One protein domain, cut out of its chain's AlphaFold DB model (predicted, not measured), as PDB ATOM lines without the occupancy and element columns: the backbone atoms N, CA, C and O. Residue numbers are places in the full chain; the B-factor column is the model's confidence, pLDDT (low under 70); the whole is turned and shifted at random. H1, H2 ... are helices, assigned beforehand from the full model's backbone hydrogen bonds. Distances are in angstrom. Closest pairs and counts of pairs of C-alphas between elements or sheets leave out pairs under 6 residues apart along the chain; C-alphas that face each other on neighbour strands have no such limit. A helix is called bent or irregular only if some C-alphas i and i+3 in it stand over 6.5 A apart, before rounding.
ATOM      1  N   GLN A 295     218.485 170.764 238.587       84.56
ATOM      2  CA  GLN A 295     218.710 170.550 237.153       84.56
ATOM      3  C   GLN A 295     220.002 171.217 236.640       84.56
ATOM      4  O   GLN A 295     220.663 170.651 235.769       84.56
ATOM      5  N   VAL A 296     220.416 172.359 237.206       83.06
ATOM      6  CA  VAL A 296     221.703 173.004 236.875       83.06
ATOM      7  C   VAL A 296     222.878 172.086 237.233       83.06
ATOM      8  O   VAL A 296     223.689 171.760 236.367       83.06
ATOM      9  N   ALA A 297     222.936 171.591 238.474       83.19
ATOM     10  CA  ALA A 297     223.991 170.682 238.927       83.19
ATOM     11  C   ALA A 297     223.977 169.344 238.164       83.19
ATOM     12  O   ALA A 297     225.034 168.850 237.779       83.19
ATOM     13  N   LEU A 298     222.797 168.781 237.874       84.81
ATOM     14  CA  LEU A 298     222.674 167.559 237.064       84.81
ATOM     15  C   LEU A 298     223.221 167.759 235.641       84.81
ATOM     16  O   LEU A 298     223.892 166.878 235.110       84.81
ATOM     17  N   THR A 299     222.988 168.929 235.040       84.38
ATOM     18  CA  THR A 299     223.489 169.258 233.695       84.38
ATOM     19  C   THR A 299     225.012 169.435 233.691       84.38
ATOM     20  O   THR A 299     225.683 168.878 232.824       84.38
ATOM     21  N   LEU A 300     225.571 170.118 234.698       82.81
ATOM     22  CA  LEU A 300     227.024 170.264 234.893       82.81
ATOM     23  C   LEU A 300     227.735 168.929 235.182       82.81
ATOM     24  O   LEU A 300     228.902 168.765 234.835       82.81
ATOM     25  N   LEU A 301     227.046 167.967 235.801       83.44
ATOM     26  CA  LEU A 301     227.568 166.619 236.047       83.44
ATOM     27  C   LEU A 301     227.470 165.714 234.811       83.44
ATOM     28  O   LEU A 301     228.363 164.897 234.585       83.44
ATOM     29  N   SER A 302     226.437 165.886 233.980       82.25
ATOM     30  CA  SER A 302     226.265 165.125 232.737       82.25
ATOM     31  C   SER A 302     227.411 165.345 231.744       82.25
ATOM     32  O   SER A 302     227.778 164.408 231.040       82.25
ATOM     33  N   THR A 303     227.998 166.545 231.685       78.06
ATOM     34  CA  THR A 303     229.123 166.852 230.778       78.06
ATOM     35  C   THR A 303     230.464 166.287 231.252       78.06
ATOM     36  O   THR A 303     231.401 166.206 230.464       78.06
ATOM     37  N   GLN A 304     230.565 165.853 232.514       70.50
ATOM     38  CA  GLN A 304     231.770 165.243 233.094       70.50
ATOM     39  C   GLN A 304     231.667 163.713 233.229       70.50
ATOM     40  O   GLN A 304     232.546 163.074 233.814       70.50
ATOM     41  N   TYR A 305     230.603 163.103 232.693       66.69
ATOM     42  CA  TYR A 305     230.346 161.667 232.800       66.69
ATOM     43  C   TYR A 305     231.227 160.834 231.844       66.69
ATOM     44  O   TYR A 305     230.781 160.311 230.824       66.69
ATOM     45  N   SER A 306     232.502 160.679 232.195       59.19
ATOM     46  CA  SER A 306     233.417 159.734 231.541       59.19
ATOM     47  C   SER A 306     233.169 158.299 232.021       59.19
ATOM     48  O   SER A 306     233.074 158.048 233.222       59.19
ATOM     49  N   SER A 307     233.114 157.336 231.095       54.53
ATOM     50  CA  SER A 307     232.890 155.915 231.410       54.53
ATOM     51  C   SER A 307     234.023 155.316 232.258       54.53
ATOM     52  O   SER A 307     235.190 155.371 231.873       54.53
ATOM     53  N   THR A 308     233.684 154.687 233.389       51.56
ATOM     54  CA  THR A 308     234.644 154.160 234.379       51.56
ATOM     55  C   THR A 308     234.540 152.650 234.623       51.56
ATOM     56  O   THR A 308     233.650 151.963 234.125       51.56
ATOM     57  N   SER A 309     235.507 152.107 235.377       51.88
ATOM     58  CA  SER A 309     235.662 150.675 235.665       51.88
ATOM     59  C   SER A 309     234.389 150.025 236.228       51.88
ATOM     60  O   SER A 309     233.893 150.384 237.298       51.88
ATOM     61  N   ALA A 310     233.911 148.981 235.547       55.00
ATOM     62  CA  ALA A 310     232.652 148.300 235.857       55.00
ATOM     63  C   ALA A 310     232.582 147.633 237.251       55.00
ATOM     64  O   ALA A 310     231.497 147.254 237.688       55.00
ATOM     65  N   LYS A 311     233.711 147.468 237.959       51.22
ATOM     66  CA  LYS A 311     233.742 146.811 239.280       51.22
ATOM     67  C   LYS A 311     233.252 147.705 240.421       51.22
ATOM     68  O   LYS A 311     232.611 147.195 241.334       51.22
ATOM     69  N   ASP A 312     233.509 149.009 240.356       55.91
ATOM     70  CA  ASP A 312     233.161 149.942 241.438       55.91
ATOM     71  C   ASP A 312     231.735 150.506 241.267       55.91
ATOM     72  O   ASP A 312     231.013 150.720 242.244       55.91
ATOM     73  N   GLN A 313     231.291 150.637 240.010       68.69
ATOM     74  CA  GLN A 313     229.917 150.971 239.607       68.69
ATOM     75  C   GLN A 313     228.867 150.025 240.227       68.69
ATOM     76  O   GLN A 313     227.873 150.484 240.791       68.69
ATOM     77  N   ASP A 314     229.100 148.708 240.179       76.00
ATOM     78  CA  ASP A 314     228.162 147.676 240.651       76.00
ATOM     79  C   ASP A 314     227.776 147.841 242.134       76.00
ATOM     80  O   ASP A 314     226.598 147.761 242.493       76.00
ATOM     81  N   GLY A 315     228.751 148.133 243.001       82.81
ATOM     82  CA  GLY A 315     228.511 148.358 244.430       82.81
ATOM     83  C   GLY A 315     227.733 149.646 244.716       82.81
ATOM     84  O   GLY A 315     226.881 149.670 245.610       82.81
ATOM     85  N   ILE A 316     227.987 150.700 243.935       86.44
ATOM     86  CA  ILE A 316     227.316 152.000 244.050       86.44
ATOM     87  C   ILE A 316     225.848 151.895 243.618       86.44
ATOM     88  O   ILE A 316     224.953 152.223 244.402       86.44
ATOM     89  N   GLN A 317     225.590 151.353 242.423       85.19
ATOM     90  CA  GLN A 317     224.235 151.154 241.898       85.19
ATOM     91  C   GLN A 317     223.397 150.266 242.833       85.19
ATOM     92  O   GLN A 317     222.254 150.594 243.157       85.19
ATOM     93  N   LYS A 318     223.988 149.195 243.386       87.00
ATOM     94  CA  LYS A 318     223.335 148.331 244.386       87.00
ATOM     95  C   LYS A 318     222.998 149.020 245.709       87.00
ATOM     96  O   LYS A 318     222.173 148.480 246.442       87.00
ATOM     97  N   SER A 319     223.596 150.163 246.053       90.06
ATOM     98  CA  SER A 319     223.149 150.966 247.202       90.06
ATOM     99  C   SER A 319     221.945 151.832 246.823       90.06
ATOM    100  O   SER A 319     220.910 151.749 247.483       90.06
ATOM    101  N   LEU A 320     222.023 152.555 245.701       92.00
ATOM    102  CA  LEU A 320     220.937 153.404 245.193       92.00
ATOM    103  C   LEU A 320     219.636 152.602 244.964       92.00
ATOM    104  O   LEU A 320     218.566 153.006 245.419       92.00
ATOM    105  N   TYR A 321     219.719 151.393 244.393       90.44
ATOM    106  CA  TYR A 321     218.547 150.532 244.153       90.44
ATOM    107  C   TYR A 321     217.886 149.965 245.428       90.44
ATOM    108  O   TYR A 321     216.760 149.464 245.352       90.44
ATOM    109  N   LYS A 322     218.539 150.034 246.602       90.19
ATOM    110  CA  LYS A 322     217.897 149.736 247.903       90.19
ATOM    111  C   LYS A 322     217.100 150.923 248.441       90.19
ATOM    112  O   LYS A 322     216.200 150.706 249.251       90.19
ATOM    113  N   ILE A 323     217.455 152.146 248.036       92.69
ATOM    114  CA  ILE A 323     216.664 153.341 248.321       92.69
ATOM    115  C   ILE A 323     215.390 153.237 247.483       92.69
ATOM    116  O   ILE A 323     214.311 153.031 248.036       92.69
ATOM    117  N   ILE A 324     215.524 153.292 246.153       92.56
ATOM    118  CA  ILE A 324     214.423 153.160 245.189       92.56
ATOM    119  C   ILE A 324     214.916 152.453 243.904       92.56
ATOM    120  O   ILE A 324     215.941 152.853 243.345       92.56
ATOM    121  N   PRO A 325     214.198 151.432 243.390       91.31
ATOM    122  CA  PRO A 325     214.470 150.842 242.076       91.31
ATOM    123  C   PRO A 325     214.254 151.842 240.933       91.31
ATOM    124  O   PRO A 325     213.222 152.513 240.910       91.31
ATOM    125  N   LEU A 326     215.143 151.869 239.934       90.12
ATOM    126  CA  LEU A 326     214.958 152.688 238.724       90.12
ATOM    127  C   LEU A 326     213.634 152.376 238.010       90.12
ATOM    128  O   LEU A 326     212.955 153.268 237.503       90.12
ATOM    129  N   GLU A 327     213.201 151.116 238.029       89.06
ATOM    130  CA  GLU A 327     211.977 150.678 237.362       89.06
ATOM    131  C   GLU A 327     210.702 151.017 238.156       89.06
ATOM    132  O   GLU A 327     209.634 150.523 237.796       89.06
ATOM    133  N   ILE A 328     210.760 151.832 239.221       90.88
ATOM    134  CA  ILE A 328     209.604 152.181 240.070       90.88
ATOM    135  C   ILE A 328     208.376 152.614 239.253       90.88
ATOM    136  O   ILE A 328     207.290 152.070 239.457       90.88
ATOM    137  N   ARG A 329     208.552 153.496 238.256       90.19
ATOM    138  CA  ARG A 329     207.466 153.951 237.365       90.19
ATOM    139  C   ARG A 329     206.846 152.804 236.557       90.19
ATOM    140  O   ARG A 329     205.647 152.819 236.309       90.19
ATOM    141  N   LYS A 330     207.642 151.814 236.138       89.12
ATOM    142  CA  LYS A 330     207.149 150.620 235.429       89.12
ATOM    143  C   LYS A 330     206.435 149.678 236.398       89.12
ATOM    144  O   LYS A 330     205.337 149.219 236.113       89.12
ATOM    145  N   ARG A 331     207.034 149.433 237.563       88.88
ATOM    146  CA  ARG A 331     206.546 148.476 238.562       88.88
ATOM    147  C   ARG A 331     205.204 148.897 239.154       88.88
ATOM    148  O   ARG A 331     204.357 148.033 239.337       88.88
ATOM    149  N   LEU A 332     204.974 150.194 239.353       89.38
ATOM    150  CA  LEU A 332     203.671 150.715 239.780       89.38
ATOM    151  C   LEU A 332     202.589 150.667 238.684       89.38
ATOM    152  O   LEU A 332     201.414 150.690 239.018       89.38
ATOM    153  N   ARG A 333     202.956 150.554 237.397       87.38
ATOM    154  CA  ARG A 333     201.997 150.257 236.309       87.38
ATOM    155  C   ARG A 333     201.701 148.763 236.159       87.38
ATOM    156  O   ARG A 333     200.628 148.406 235.699       87.38
ATOM    157  N   GLU A 334     202.658 147.901 236.505       87.56
ATOM    158  CA  GLU A 334     202.480 146.440 236.512       87.56
ATOM    159  C   GLU A 334     201.591 145.963 237.678       87.56
ATOM    160  O   GLU A 334     200.845 145.002 237.521       87.56
ATOM    161  N   ASP A 335     201.732 146.583 238.854       86.44
ATOM    162  CA  ASP A 335     201.020 146.253 240.097       86.44
ATOM    163  C   ASP A 335     201.252 147.395 241.105       86.44
ATOM    164  O   ASP A 335     202.388 147.624 241.532       86.44
ATOM    165  N   ASP A 336     200.191 148.128 241.451       87.06
ATOM    166  CA  ASP A 336     200.187 149.238 242.416       87.06
ATOM    167  C   ASP A 336     199.794 148.798 243.840       87.06
ATOM    168  O   ASP A 336     199.903 149.585 244.783       87.06
ATOM    169  N   GLN A 337     199.345 147.547 244.001       87.25
ATOM    170  CA  GLN A 337     198.849 146.998 245.264       87.25
ATOM    171  C   GLN A 337     199.966 146.441 246.151       87.25
ATOM    172  O   GLN A 337     199.767 146.327 247.362       87.25
ATOM    173  N   HIS A 338     201.136 146.109 245.595       91.06
ATOM    174  CA  HIS A 338     202.296 145.638 246.358       91.06
ATOM    175  C   HIS A 338     203.498 146.577 246.265       91.06
ATOM    176  O   HIS A 338     203.768 147.221 245.253       91.06
ATOM    177  N   CYS A 339     204.289 146.587 247.339       92.69
ATOM    178  CA  CYS A 339     205.494 147.404 247.444       92.69
ATOM    179  C   CYS A 339     206.483 147.139 246.280       92.69
ATOM    180  O   CYS A 339     206.942 146.003 246.109       92.69
ATOM    181  N   PRO A 340     206.911 148.175 245.529       91.44
ATOM    182  CA  PRO A 340     207.759 148.012 244.353       91.44
ATOM    183  C   PRO A 340     209.213 147.648 244.698       91.44
ATOM    184  O   PRO A 340     209.967 147.287 243.796       91.44
ATOM    185  N   ALA A 341     209.634 147.710 245.965       89.88
ATOM    186  CA  ALA A 341     211.009 147.418 246.378       89.88
ATOM    187  C   ALA A 341     211.483 145.996 246.015       89.88
ATOM    188  O   ALA A 341     210.696 145.055 245.853       89.88
ATOM    189  N   TRP A 342     212.805 145.841 245.930       85.44
ATOM    190  CA  TRP A 342     213.469 144.548 245.795       85.44
ATOM    191  C   TRP A 342     213.667 143.869 247.155       85.44
ATOM    192  O   TRP A 342     214.089 144.485 248.130       85.44
ATOM    193  N   THR A 343     213.420 142.563 247.192       84.81
ATOM    194  CA  THR A 343     213.853 141.673 248.278       84.81
ATOM    195  C   THR A 343     215.299 141.212 248.062       84.81
ATOM    196  O   THR A 343     215.813 141.257 246.945       84.81
ATOM    197  N   THR A 344     215.936 140.655 249.098       76.56
ATOM    198  CA  THR A 344     217.294 140.064 249.027       76.56
ATOM    199  C   THR A 344     217.452 138.934 248.001       76.56
ATOM    200  O   THR A 344     218.575 138.550 247.691       76.56
ATOM    201  N   LYS A 345     216.348 138.403 247.456       75.31
ATOM    202  CA  LYS A 345     216.329 137.380 246.397       75.31
ATOM    203  C   LYS A 345     216.147 137.957 244.982       75.31
ATOM    204  O   LYS A 345     215.902 137.188 244.060       75.31
ATOM    205  N   GLY A 346     216.198 139.280 244.805       76.81
ATOM    206  CA  GLY A 346     215.983 139.925 243.502       76.81
ATOM    207  C   GLY A 346     214.534 139.856 243.001       76.81
ATOM    208  O   GLY A 346     214.288 139.941 241.805       76.81
ATOM    209  N   LEU A 347     213.558 139.686 243.902       83.50
ATOM    210  CA  LEU A 347     212.125 139.617 243.579       83.50
ATOM    211  C   LEU A 347     211.363 140.807 244.179       83.50
ATOM    212  O   LEU A 347     211.777 141.332 245.216       83.50
ATOM    213  N   ARG A 348     210.237 141.203 243.563       86.62
ATOM    214  CA  ARG A 348     209.297 142.211 244.103       86.62
ATOM    215  C   ARG A 348     208.843 141.828 245.520       86.62
ATOM    216  O   ARG A 348     208.641 140.647 245.822       86.62
ATOM    217  N   CYS A 349     208.680 142.815 246.397       90.44
ATOM    218  CA  CYS A 349     208.118 142.594 247.724       90.44
ATOM    219  C   CYS A 349     206.649 142.136 247.639       90.44
ATOM    220  O   CYS A 349     205.814 142.816 247.062       90.44
ATOM    221  N   ARG A 350     206.314 141.012 248.287       87.50
ATOM    222  CA  ARG A 350     204.938 140.479 248.369       87.50
ATOM    223  C   ARG A 350     204.063 141.122 249.457       87.50
ATOM    224  O   ARG A 350     203.026 140.566 249.798       87.50
ATOM    225  N   LYS A 351     204.487 142.230 250.076       88.44
ATOM    226  CA  LYS A 351     203.648 142.907 251.078       88.44
ATOM    227  C   LYS A 351     202.686 143.868 250.379       88.44
ATOM    228  O   LYS A 351     203.180 144.684 249.592       88.44
ATOM    229  N   PRO A 352     201.377 143.811 250.686       85.38
ATOM    230  CA  PRO A 352     200.437 144.799 250.190       85.38
ATOM    231  C   PRO A 352     200.834 146.179 250.717       85.38
ATOM    232  O   PRO A 352     201.188 146.346 251.887       85.38
ATOM    233  N   HIS A 353     200.839 147.146 249.813       86.56
ATOM    234  CA  HIS A 353     201.081 148.561 250.038       86.56
ATOM    235  C   HIS A 353     200.539 149.282 248.809       86.56
ATOM    236  O   HIS A 353     201.239 149.380 247.803       86.56
ATOM    237  N   ARG A 354     199.284 149.736 248.883       83.69
ATOM    238  CA  ARG A 354     198.637 150.481 247.801       83.69
ATOM    239  C   ARG A 354     199.273 151.865 247.700       83.69
ATOM    240  O   ARG A 354     198.895 152.784 248.427       83.69
ATOM    241  N   ALA A 355     200.281 151.996 246.844       81.50
ATOM    242  CA  ALA A 355     200.985 153.256 246.656       81.50
ATOM    243  C   ALA A 355     200.063 154.272 245.965       81.50
ATOM    244  O   ALA A 355     199.356 153.940 245.014       81.50
ATOM    245  N   ASN A 356     200.089 155.536 246.397       86.81
ATOM    246  CA  ASN A 356     199.417 156.603 245.655       86.81
ATOM    247  C   ASN A 356     200.249 156.913 244.401       86.81
ATOM    248  O   ASN A 356     201.173 157.726 244.458       86.81
ATOM    249  N   VAL A 357     199.948 156.220 243.296       88.31
ATOM    250  CA  VAL A 357     200.720 156.287 242.045       88.31
ATOM    251  C   VAL A 357     200.855 157.729 241.563       88.31
ATOM    252  O   VAL A 357     201.971 158.150 241.290       88.31
ATOM    253  N   SER A 358     199.781 158.523 241.575       88.62
ATOM    254  CA  SER A 358     199.816 159.935 241.168       88.62
ATOM    255  C   SER A 358     200.790 160.769 242.009       88.62
ATOM    256  O   SER A 358     201.597 161.512 241.454       88.62
ATOM    257  N   ARG A 359     200.779 160.615 243.342       90.75
ATOM    258  CA  ARG A 359     201.711 161.321 244.242       90.75
ATOM    259  C   ARG A 359     203.152 160.823 244.098       90.75
ATOM    260  O   ARG A 359     204.073 161.624 244.208       90.75
ATOM    261  N   VAL A 360     203.363 159.530 243.841       91.56
ATOM    262  CA  VAL A 360     204.698 158.971 243.561       91.56
ATOM    263  C   VAL A 360     205.242 159.495 242.232       91.56
ATOM    264  O   VAL A 360     206.398 159.903 242.176       91.56
ATOM    265  N   THR A 361     204.421 159.520 241.183       91.31
ATOM    266  CA  THR A 361     204.784 160.053 239.866       91.31
ATOM    267  C   THR A 361     205.125 161.538 239.963       91.31
ATOM    268  O   THR A 361     206.243 161.897 239.619       91.31
ATOM    269  N   HIS A 362     204.265 162.354 240.583       92.19
ATOM    270  CA  HIS A 362     204.542 163.772 240.837       92.19
ATOM    271  C   HIS A 362     205.861 163.994 241.594       92.19
ATOM    272  O   HIS A 362     206.645 164.849 241.200       92.19
ATOM    273  N   LEU A 363     206.135 163.241 242.669       92.12
ATOM    274  CA  LEU A 363     207.389 163.376 243.428       92.12
ATOM    275  C   LEU A 363     208.629 163.017 242.589       92.12
ATOM    276  O   LEU A 363     209.674 163.642 242.752       92.12
ATOM    277  N   LEU A 364     208.512 162.038 241.685       91.94
ATOM    278  CA  LEU A 364     209.567 161.690 240.728       91.94
ATOM    279  C   LEU A 364     209.725 162.754 239.631       91.94
ATOM    280  O   LEU A 364     210.845 162.997 239.204       91.94
ATOM    281  N   ASP A 365     208.640 163.385 239.175       88.75
ATOM    282  CA  ASP A 365     208.675 164.455 238.167       88.75
ATOM    283  C   ASP A 365     209.281 165.751 238.732       88.75
ATOM    284  O   ASP A 365     210.058 166.420 238.059       88.75
ATOM    285  N   THR A 366     209.005 166.080 239.999       88.94
ATOM    286  CA  THR A 366     209.584 167.262 240.666       88.94
ATOM    287  C   THR A 366     211.058 167.115 241.051       88.94
ATOM    288  O   THR A 366     211.678 168.105 241.429       88.94
ATOM    289  N   LEU A 367     211.638 165.913 240.981       87.69
ATOM    290  CA  LEU A 367     212.947 165.600 241.571       87.69
ATOM    291  C   LEU A 367     214.124 166.391 240.958       87.69
ATOM    292  O   LEU A 367     215.121 166.602 241.647       87.69
ATOM    293  N   THR A 368     214.009 166.875 239.715       85.44
ATOM    294  CA  THR A 368     214.989 167.792 239.090       85.44
ATOM    295  C   THR A 368     214.661 169.278 239.271       85.44
ATOM    296  O   THR A 368     215.568 170.111 239.238       85.44
ATOM    297  N   ALA A 369     213.385 169.618 239.474       86.06
ATOM    298  CA  ALA A 369     212.883 170.992 239.555       86.06
ATOM    299  C   ALA A 369     212.940 171.594 240.974       86.06
ATOM    300  O   ALA A 369     212.774 172.797 241.151       86.06
ATOM    301  N   ILE A 370     213.175 170.777 242.003       88.88
ATOM    302  CA  ILE A 370     213.377 171.244 243.382       88.88
ATOM    303  C   ILE A 370     214.786 171.807 243.614       88.88
ATOM    304  O   ILE A 370     215.739 171.496 242.897       88.88
ATOM    305  N   LYS A 371     214.934 172.615 244.670       87.19
ATOM    306  CA  LYS A 371     216.246 173.095 245.138       87.19
ATOM    307  C   LYS A 371     217.050 171.927 245.738       87.19
ATOM    308  O   LYS A 371     216.433 171.079 246.387       87.19
ATOM    309  N   PRO A 372     218.396 171.878 245.635       82.94
ATOM    310  CA  PRO A 372     219.188 170.765 246.177       82.94
ATOM    311  C   PRO A 372     218.914 170.449 247.657       82.94
ATOM    312  O   PRO A 372     218.767 169.288 248.030       82.94
ATOM    313  N   SER A 373     218.723 171.478 248.487       81.00
ATOM    314  CA  SER A 373     218.388 171.346 249.915       81.00
ATOM    315  C   SER A 373     217.046 170.650 250.198       81.00
ATOM    316  O   SER A 373     216.822 170.171 251.308       81.00
ATOM    317  N   GLN A 374     216.154 170.552 249.209       88.50
ATOM    318  CA  GLN A 374     214.861 169.868 249.314       88.50
ATOM    319  C   GLN A 374     214.924 168.400 248.857       88.50
ATOM    320  O   GLN A 374     214.018 167.627 249.171       88.50
ATOM    321  N   VAL A 375     215.990 167.982 248.161       90.00
ATOM    322  CA  VAL A 375     216.122 166.631 247.577       90.00
ATOM    323  C   VAL A 375     216.036 165.545 248.638       90.00
ATOM    324  O   VAL A 375     215.293 164.580 248.463       90.00
ATOM    325  N   PHE A 376     216.725 165.710 249.773       91.31
ATOM    326  CA  PHE A 376     216.671 164.723 250.853       91.31
ATOM    327  C   PHE A 376     215.236 164.522 251.374       91.31
ATOM    328  O   PHE A 376     214.812 163.386 251.604       91.31
ATOM    329  N   GLN A 377     214.461 165.605 251.512       91.75
ATOM    330  CA  GLN A 377     213.069 165.523 251.958       91.75
ATOM    331  C   GLN A 377     212.167 164.910 250.881       91.75
ATOM    332  O   GLN A 377     211.404 163.998 251.191       91.75
ATOM    333  N   CYS A 378     212.307 165.320 249.617       93.00
ATOM    334  CA  CYS A 378     211.565 164.737 248.497       93.00
ATOM    335  C   CYS A 378     211.791 163.219 248.400       93.00
ATOM    336  O   CYS A 378     210.839 162.452 248.259       93.00
ATOM    337  N   MET A 379     213.035 162.760 248.570       93.19
ATOM    338  CA  MET A 379     213.373 161.334 248.613       93.19
ATOM    339  C   MET A 379     212.809 160.630 249.858       93.19
ATOM    340  O   MET A 379     212.317 159.505 249.755       93.19
ATOM    341  N   SER A 380     212.812 161.283 251.025       93.25
ATOM    342  CA  SER A 380     212.188 160.771 252.255       93.25
ATOM    343  C   SER A 380     210.670 160.594 252.108       93.25
ATOM    344  O   SER A 380     210.120 159.564 252.517       93.25
ATOM    345  N   ASP A 381     209.986 161.546 251.475       93.50
ATOM    346  CA  ASP A 381     208.546 161.500 251.202       93.50
ATOM    347  C   ASP A 381     208.216 160.439 250.150       93.50
ATOM    348  O   ASP A 381     207.307 159.630 250.341       93.50
ATOM    349  N   LEU A 382     209.010 160.364 249.082       93.88
ATOM    350  CA  LEU A 382     208.882 159.366 248.026       93.88
ATOM    351  C   LEU A 382     209.035 157.934 248.574       93.88
ATOM    352  O   LEU A 382     208.208 157.074 248.268       93.88
ATOM    353  N   ILE A 383     210.003 157.686 249.468       94.44
ATOM    354  CA  ILE A 383     210.121 156.423 250.225       94.44
ATOM    355  C   ILE A 383     208.854 156.150 251.051       94.44
ATOM    356  O   ILE A 383     208.387 155.009 251.104       94.44
ATOM    357  N   THR A 384     208.295 157.181 251.693       93.00
ATOM    358  CA  THR A 384     207.107 157.072 252.557       93.00
ATOM    359  C   THR A 384     205.861 156.657 251.775       93.00
ATOM    360  O   THR A 384     205.114 155.791 252.229       93.00
ATOM    361  N   VAL A 385     205.639 157.252 250.598       92.81
ATOM    362  CA  VAL A 385     204.451 156.990 249.770       92.81
ATOM    363  C   VAL A 385     204.608 155.707 248.945       92.81
ATOM    364  O   VAL A 385     203.640 154.961 248.793       92.81
ATOM    365  N   ALA A 386     205.808 155.407 248.435       91.56
ATOM    366  CA  ALA A 386     206.019 154.277 247.531       91.56
ATOM    367  C   ALA A 386     206.233 152.924 248.230       91.56
ATOM    368  O   ALA A 386     205.845 151.901 247.669       91.56
ATOM    369  N   LEU A 387     206.883 152.876 249.401       93.31
ATOM    370  CA  LEU A 387     207.373 151.615 249.982       93.31
ATOM    371  C   LEU A 387     206.606 151.183 251.237       93.31
ATOM    372  O   LEU A 387     206.218 152.005 252.064       93.31
ATOM    373  N   CYS A 388     206.495 149.867 251.450       92.50
ATOM    374  CA  CYS A 388     205.865 149.321 252.654       92.50
ATOM    375  C   CYS A 388     206.643 149.660 253.940       92.50
ATOM    376  O   CYS A 388     207.859 149.447 254.055       92.50
ATOM    377  N   SER A 389     205.900 150.139 254.941       87.38
ATOM    378  CA  SER A 389     206.404 150.653 256.221       87.38
ATOM    379  C   SER A 389     207.258 149.657 257.015       87.38
ATOM    380  O   SER A 389     208.218 150.054 257.674       87.38
ATOM    381  N   SER A 390     206.959 148.354 256.940       77.44
ATOM    382  CA  SER A 390     207.533 147.365 257.867       77.44
ATOM    383  C   SER A 390     209.049 147.185 257.775       77.44
ATOM    384  O   SER A 390     209.679 146.796 258.755       77.44
ATOM    385  N   SER A 391     209.628 147.361 256.585       87.19
ATOM    386  CA  SER A 391     211.014 146.951 256.317       87.19
ATOM    387  C   SER A 391     211.664 147.725 255.179       87.19
ATOM    388  O   SER A 391     212.765 148.233 255.363       87.19
ATOM    389  N   HIS A 392     210.998 147.860 254.029       92.31
ATOM    390  CA  HIS A 392     211.604 148.520 252.872       92.31
ATOM    391  C   HIS A 392     211.766 150.025 253.096       92.31
ATOM    392  O   HIS A 392     212.841 150.533 252.806       92.31
ATOM    393  N   GLN A 393     210.819 150.708 253.759       94.25
ATOM    394  CA  GLN A 393     211.071 152.079 254.234       94.25
ATOM    395  C   GLN A 393     212.274 152.167 255.187       94.25
ATOM    396  O   GLN A 393     213.075 153.088 255.077       94.25
ATOM    397  N   ARG A 394     212.437 151.213 256.117       91.88
ATOM    398  CA  ARG A 394     213.536 151.229 257.100       91.88
ATOM    399  C   ARG A 394     214.904 151.043 256.436       91.88
ATOM    400  O   ARG A 394     215.852 151.731 256.798       91.88
ATOM    401  N   VAL A 395     214.999 150.136 255.461       92.75
ATOM    402  CA  VAL A 395     216.217 149.920 254.662       92.75
ATOM    403  C   VAL A 395     216.490 151.125 253.763       92.75
ATOM    404  O   VAL A 395     217.602 151.644 253.789       92.75
ATOM    405  N   ALA A 396     215.480 151.620 253.043       94.38
ATOM    406  CA  ALA A 396     215.622 152.751 252.134       94.38
ATOM    407  C   ALA A 396     216.033 154.041 252.857       94.38
ATOM    408  O   ALA A 396     216.950 154.710 252.398       94.38
ATOM    409  N   ARG A 397     215.439 154.361 254.020       94.38
ATOM    410  CA  ARG A 397     215.872 155.503 254.849       94.38
ATOM    411  C   ARG A 397     217.299 155.322 255.373       94.38
ATOM    412  O   ARG A 397     218.059 156.280 255.360       94.38
ATOM    413  N   LYS A 398     217.683 154.110 255.803       93.19
ATOM    414  CA  LYS A 398     219.050 153.845 256.285       93.19
ATOM    415  C   LYS A 398     220.099 153.997 255.179       93.19
ATOM    416  O   LYS A 398     221.176 154.506 255.460       93.19
ATOM    417  N   GLU A 399     219.813 153.552 253.956       93.75
ATOM    418  CA  GLU A 399     220.722 153.766 252.822       93.75
ATOM    419  C   GLU A 399     220.683 155.238 252.372       93.75
ATOM    420  O   GLU A 399     221.742 155.816 252.190       93.75
ATOM    421  N   LEU A 400     219.522 155.904 252.306       94.69
ATOM    422  CA  LEU A 400     219.441 157.343 251.998       94.69
ATOM    423  C   LEU A 400     220.296 158.194 252.958       94.69
ATOM    424  O   LEU A 400     220.964 159.128 252.523       94.69
ATOM    425  N   GLU A 401     220.350 157.832 254.240       93.88
ATOM    426  CA  GLU A 401     221.206 158.494 255.231       93.88
ATOM    427  C   GLU A 401     222.712 158.350 254.923       93.88
ATOM    428  O   GLU A 401     223.469 159.291 255.149       93.88
ATOM    429  N   THR A 402     223.170 157.230 254.339       94.19
ATOM    430  CA  THR A 402     224.581 157.096 253.902       94.19
ATOM    431  C   THR A 402     224.898 157.922 252.656       94.19
ATOM    432  O   THR A 402     226.069 158.173 252.375       94.19
ATOM    433  N   TRP A 403     223.869 158.376 251.937       93.38
ATOM    434  CA  TRP A 403     223.968 159.252 250.772       93.38
ATOM    435  C   TRP A 403     223.768 160.739 251.092       93.38
ATOM    436  O   TRP A 403     224.026 161.559 250.215       93.38
ATOM    437  N   ARG A 404     223.394 161.114 252.331       91.56
ATOM    438  CA  ARG A 404     223.163 162.515 252.741       91.56
ATOM    439  C   ARG A 404     224.283 163.451 252.272       91.56
ATOM    440  O   ARG A 404     224.021 164.356 251.497       91.56
ATOM    441  N   LYS A 405     225.535 163.159 252.641       88.81
ATOM    442  CA  LYS A 405     226.700 164.001 252.304       88.81
ATOM    443  C   LYS A 405     227.018 164.092 250.807       88.81
ATOM    444  O   LYS A 405     227.737 165.000 250.406       88.81
ATOM    445  N   ASP A 406     226.551 163.145 249.993       90.56
ATOM    446  CA  ASP A 406     226.703 163.204 248.535       90.56
ATOM    447  C   ASP A 406     225.538 163.976 247.885       90.56
ATOM    448  O   ASP A 406     225.747 164.609 246.856       90.56
ATOM    449  N   ILE A 407     224.346 163.981 248.504       89.75
ATOM    450  CA  ILE A 407     223.213 164.851 248.136       89.75
ATOM    451  C   ILE A 407     223.527 166.308 248.496       89.75
ATOM    452  O   ILE A 407     223.347 167.186 247.658       89.75
ATOM    453  N   ASP A 408     224.040 166.560 249.704       86.44
ATOM    454  CA  ASP A 408     224.400 167.903 250.173       86.44
ATOM    455  C   ASP A 408     225.404 168.563 249.206       86.44
ATOM    456  O   ASP A 408     225.213 169.702 248.798       86.44
ATOM    457  N   LYS A 409     226.398 167.816 248.708       86.50
ATOM    458  CA  LYS A 409     227.383 168.308 247.725       86.50
ATOM    459  C   LYS A 409     226.813 168.734 246.371       86.50
ATOM    460  O   LYS A 409     227.485 169.456 245.637       86.50
ATOM    461  N   LEU A 410     225.594 168.324 246.017       83.50
ATOM    462  CA  LEU A 410     224.929 168.812 244.802       83.50
ATOM    463  C   LEU A 410     224.514 170.290 244.943       83.50
ATOM    464  O   LEU A 410     224.389 170.981 243.935       83.50
ATOM    465  N   HIS A 411     224.357 170.786 246.177       80.12
ATOM    466  CA  HIS A 411     224.243 172.214 246.475       80.12
ATOM    467  C   HIS A 411     225.580 172.934 246.250       80.12
ATOM    468  O   HIS A 411     225.624 173.939 245.543       80.12
ATOM    469  N   ASP A 412     226.674 172.383 246.783       79.75
ATOM    470  CA  ASP A 412     228.015 172.974 246.679       79.75
ATOM    471  C   ASP A 412     228.454 173.111 245.209       79.75
ATOM    472  O   ASP A 412     228.935 174.164 244.800       79.75
ATOM    473  N   ILE A 413     228.183 172.095 244.378       79.31
ATOM    474  CA  ILE A 413     228.448 172.099 242.925       79.31
ATOM    475  C   ILE A 413     227.602 173.142 242.169       79.31
ATOM    476  O   ILE A 413     228.044 173.657 241.142       79.31
ATOM    477  N   GLN A 414     226.401 173.485 242.653       74.88
ATOM    478  CA  GLN A 414     225.590 174.551 242.050       74.88
ATOM    479  C   GLN A 414     226.149 175.950 242.361       74.88
ATOM    480  O   GLN A 414     225.997 176.858 241.538       74.88
ATOM    481  N   GLN A 415     226.794 176.120 243.521       72.75
ATOM    482  CA  GLN A 415     227.404 177.381 243.952       72.75
ATOM    483  C   GLN A 415     228.825 177.569 243.394       72.75
ATOM    484  O   GLN A 415     229.146 178.641 242.884       72.75
ATOM    485  N   ASP A 416     229.664 176.531 243.426       70.31
ATOM    486  CA  ASP A 416     231.042 176.550 242.925       70.31
ATOM    487  C   ASP A 416     231.151 175.967 241.507       70.31
ATOM    488  O   ASP A 416     231.704 174.893 241.252       70.31
ATOM    489  N   GLN A 417     230.639 176.735 240.547       67.75
ATOM    490  CA  GLN A 417     230.725 176.407 239.121       67.75
ATOM    491  C   GLN A 417     232.154 176.530 238.554       67.75
ATOM    492  O   GLN A 417     232.385 176.158 237.405       67.75
ATOM    493  N   ARG A 418     233.125 177.049 239.327       61.19
ATOM    494  CA  ARG A 418     234.517 177.241 238.877       61.19
ATOM    495  C   ARG A 418     235.430 176.069 239.239       61.19
ATOM    496  O   ARG A 418     236.384 175.821 238.506       61.19
ATOM    497  N   HIS A 419     235.120 175.313 240.295       63.25
ATOM    498  CA  HIS A 419     235.923 174.165 240.736       63.25
ATOM    499  C   HIS A 419     235.130 172.847 240.808       63.25
ATOM    500  O   HIS A 419     235.425 171.971 241.621       63.25
ATOM    501  N   ILE A 420     234.169 172.653 239.895       65.62
ATOM    502  CA  ILE A 420     233.347 171.427 239.769       65.62
ATOM    503  C   ILE A 420     234.204 170.148 239.898       65.62
ATOM    504  O   ILE A 420     233.864 169.252 240.671       65.62
ATOM    505  N   ALA A 421     235.364 170.105 239.229       61.66
ATOM    506  CA  ALA A 421     236.272 168.956 239.213       61.66
ATOM    507  C   ALA A 421     236.847 168.549 240.593       61.66
ATOM    508  O   ALA A 421     237.173 167.377 240.785       61.66
ATOM    509  N   SER A 422     236.961 169.463 241.570       63.41
ATOM    510  CA  SER A 422     237.373 169.104 242.943       63.41
ATOM    511  C   SER A 422     236.231 168.557 243.800       63.41
ATOM    512  O   SER A 422     236.478 167.861 244.785       63.41
ATOM    513  N   HIS A 423     234.982 168.838 243.421       61.34
ATOM    514  CA  HIS A 423     233.789 168.377 244.135       61.34
ATOM    515  C   HIS A 423     233.258 167.050 243.578       61.34
ATOM    516  O   HIS A 423     232.708 166.241 244.332       61.34
ATOM    517  N   THR A 424     233.458 166.789 242.282       73.25
ATOM    518  CA  THR A 424     233.024 165.557 241.612       73.25
ATOM    519  C   THR A 424     233.714 164.298 242.116       73.25
ATOM    520  O   THR A 424     234.933 164.224 242.245       73.25
ATOM    521  N   ASN A 425     232.924 163.240 242.293       82.00
ATOM    522  CA  ASN A 425     233.418 161.876 242.436       82.00
ATOM    523  C   ASN A 425     232.435 160.881 241.785       82.00
ATOM    524  O   ASN A 425     231.317 161.237 241.409       82.00
ATOM    525  N   GLN A 426     232.833 159.611 241.688       83.25
ATOM    526  CA  GLN A 426     232.029 158.557 241.050       83.25
ATOM    527  C   GLN A 426     230.687 158.268 241.756       83.25
ATOM    528  O   GLN A 426     229.750 157.808 241.110       83.25
ATOM    529  N   ARG A 427     230.557 158.557 243.062       89.06
ATOM    530  CA  ARG A 427     229.278 158.449 243.786       89.06
ATOM    531  C   ARG A 427     228.321 159.561 243.371       89.06
ATOM    532  O   ARG A 427     227.170 159.271 243.076       89.06
ATOM    533  N   ILE A 428     228.803 160.801 243.310       88.44
ATOM    534  CA  ILE A 428     228.019 161.987 242.931       88.44
ATOM    535  C   ILE A 428     227.537 161.881 241.477       88.44
ATOM    536  O   ILE A 428     226.362 162.115 241.211       88.44
ATOM    537  N   LEU A 429     228.401 161.434 240.556       87.06
ATOM    538  CA  LEU A 429     228.017 161.169 239.163       87.06
ATOM    539  C   LEU A 429     226.921 160.092 239.059       87.06
ATOM    540  O   LEU A 429     225.929 160.297 238.365       87.06
ATOM    541  N   ALA A 430     227.054 158.977 239.786       89.00
ATOM    542  CA  ALA A 430     226.048 157.909 239.794       89.00
ATOM    543  C   ALA A 430     224.731 158.312 240.486       89.00
ATOM    544  O   ALA A 430     223.659 157.883 240.065       89.00
ATOM    545  N   LEU A 431     224.792 159.143 241.532       90.06
ATOM    546  CA  LEU A 431     223.620 159.720 242.197       90.06
ATOM    547  C   LEU A 431     222.848 160.640 241.242       90.06
ATOM    548  O   LEU A 431     221.627 160.529 241.142       90.06
ATOM    549  N   ALA A 432     223.560 161.503 240.518       89.25
ATOM    550  CA  ALA A 432     222.984 162.416 239.542       89.25
ATOM    551  C   ALA A 432     222.355 161.671 238.345       89.25
ATOM    552  O   ALA A 432     221.204 161.941 238.009       89.25
ATOM    553  N   ASP A 433     223.036 160.667 237.780       89.31
ATOM    554  CA  ASP A 433     222.495 159.815 236.706       89.31
ATOM    555  C   ASP A 433     221.238 159.040 237.154       89.31
ATOM    556  O   ASP A 433     220.235 158.972 236.433       89.31
ATOM    557  N   TRP A 434     221.246 158.516 238.384       92.00
ATOM    558  CA  TRP A 434     220.102 157.837 238.995       92.00
ATOM    559  C   TRP A 434     218.916 158.785 239.218       92.00
ATOM    560  O   TRP A 434     217.785 158.424 238.890       92.00
ATOM    561  N   MET A 435     219.153 160.011 239.699       90.12
ATOM    562  CA  MET A 435     218.112 161.038 239.847       90.12
ATOM    563  C   MET A 435     217.516 161.449 238.495       90.12
ATOM    564  O   MET A 435     216.291 161.458 238.351       90.12
ATOM    565  N   SER A 436     218.342 161.721 237.481       88.62
ATOM    566  CA  SER A 436     217.882 162.050 236.124       88.62
ATOM    567  C   SER A 436     217.078 160.904 235.497       88.62
ATOM    568  O   SER A 436     216.005 161.133 234.929       88.62
ATOM    569  N   THR A 437     217.513 159.657 235.699       89.50
ATOM    570  CA  THR A 437     216.807 158.464 235.207       89.50
ATOM    571  C   THR A 437     215.473 158.235 235.930       89.50
ATOM    572  O   THR A 437     214.468 157.969 235.270       89.50
ATOM    573  N   LEU A 438     215.405 158.399 237.260       89.69
ATOM    574  CA  LEU A 438     214.149 158.339 238.034       89.69
ATOM    575  C   LEU A 438     213.137 159.406 237.589       89.69
ATOM    576  O   LEU A 438     211.930 159.142 237.512       89.69
ATOM    577  N   SER A 439     213.639 160.595 237.262       86.81
ATOM    578  CA  SER A 439     212.845 161.739 236.799       86.81
ATOM    579  C   SER A 439     212.363 161.591 235.352       86.81
ATOM    580  O   SER A 439     211.482 162.321 234.921       86.81
ATOM    581  N   GLY A 440     212.894 160.619 234.601       81.44
ATOM    582  CA  GLY A 440     212.553 160.391 233.194       81.44
ATOM    583  C   GLY A 440     213.353 161.238 232.197       81.44
ATOM    584  O   GLY A 440     213.178 161.053 230.997       81.44
ATOM    585  N   ALA A 441     214.273 162.089 232.666       74.12
ATOM    586  CA  ALA A 441     215.159 162.911 231.831       74.12
ATOM    587  C   ALA A 441     216.227 162.093 231.069       74.12
ATOM    588  O   ALA A 441     216.933 162.625 230.215       74.12
ATOM    589  N   GLY A 442     216.334 160.795 231.369       73.31
ATOM    590  CA  GLY A 442     217.306 159.874 230.788       73.31
ATOM    591  C   GLY A 442     218.563 159.707 231.644       73.31
ATOM    592  O   GLY A 442     218.770 160.419 232.624       73.31
ATOM    593  N   SER A 443     219.388 158.733 231.258       77.62
ATOM    594  CA  SER A 443     220.746 158.564 231.786       77.62
ATOM    595  C   SER A 443     221.714 159.440 230.990       77.62
ATOM    596  O   SER A 443     221.579 159.560 229.767       77.62
ATOM    597  N   PHE A 444     222.729 159.985 231.660       70.94
ATOM    598  CA  PHE A 444     223.793 160.784 231.046       70.94
ATOM    599  C   PHE A 444     224.524 160.017 229.934       70.94
ATOM    600  O   PHE A 444     224.896 160.605 228.924       70.94
ATOM    601  N   SER A 445     224.590 158.682 230.033       61.44
ATOM    602  CA  SER A 445     225.160 157.802 228.996       61.44
ATOM    603  C   SER A 445     224.390 157.805 227.659       61.44
ATOM    604  O   SER A 445     224.792 157.115 226.724       61.44
ATOM    605  N   LYS A 446     223.268 158.533 227.556       54.50
ATOM    606  CA  LYS A 446     222.498 158.734 226.316       54.50
ATOM    607  C   LYS A 446     222.455 160.186 225.825       54.50
ATOM    608  O   LYS A 446     221.911 160.406 224.747       54.50
ATOM    609  N   LYS A 447     222.967 161.166 226.581       39.84
ATOM    610  CA  LYS A 447     222.782 162.598 226.275       39.84
ATOM    611  C   LYS A 447     224.041 163.240 225.686       39.84
ATOM    612  O   LYS A 447     224.667 164.092 226.305       39.84
TER     613      LYS A 447
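Overview. This is residues 295 to 447 of the 917 residues of the protein "T5orf172 domain-containing protein" of Aspergillus thermomutatus (UniProt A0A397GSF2). Look first for the long bent helix H6: its first arm, H5 and H4 run to and fro side by side as a wall, and its second arm turns off to pack on H8, near the middle, with H1 and H2 also on H8. H3 and the loop of residues 335 to 356 lie at one end, H7 at the other. The printed part has 153 residues with eight named helices, H1 to H8, and no named strand: all helix, mostly crossed packing, compact, radius of gyration of the C-alphas 15.3 A, spans 48 by 32 by 27 A.

Arrangement. Start at the hub H6, residues 392 to 415, one helix by its hydrogen bonds but bent, C-alphas 402 and 405 being 7.4 A apart, into H6a, to 402, and H6b, from 405. H6a and H5, residues 372 to 386, form a hairpin, closest C-alphas Gln 393 and Ile 383, 6.0 A. H5, only just irregular with C-alphas 373 and 376 6.9 A apart, forms another with H4, residues 357 to 365, closest C-alphas Leu 382 and Val 360, 6.1 A. H8, residues 426 to 439, touches H6b with residues 427 to 431 alone, about perpendicular at 84 degrees, closest C-alphas Ile 428 and Asp 406, 5.9 A. Closest C-alphas show H1, residues 295 to 302, touching H8 at Leu 298 and Ala 432, 5.7 A, and H2, residues 310 to 323, touching H6a at Ile 323 and Ala 396, 4.0 A. H7, residues 420 to 423, touches H6b; H3, residues 328 to 334, touches no helix. Every O i to N i+4 pair is within hydrogen-bond range in H1, H4 and H8, but 6 of 10 in H2, 2 of 3 in H3, 9 of 11 in H5, 6 of 7 in H6a and 3 of 7 in H6b, where 5 of 8 O i to N i+3 pairs are; H7 is too short for one.

Along the chain. Find C-alpha 295 at (218.710, 170.550, 237.153), where H1 begins, and C-alpha 439 at (212.845, 161.739, 236.799), where H8 ends after 19.9 A.

Size, cuts and confidence. The printed part has no cut, and H3 to H4 is the long link. Look for pLDDT under 70 at residues 305 to 313, 417 to 423 and 445 to 447.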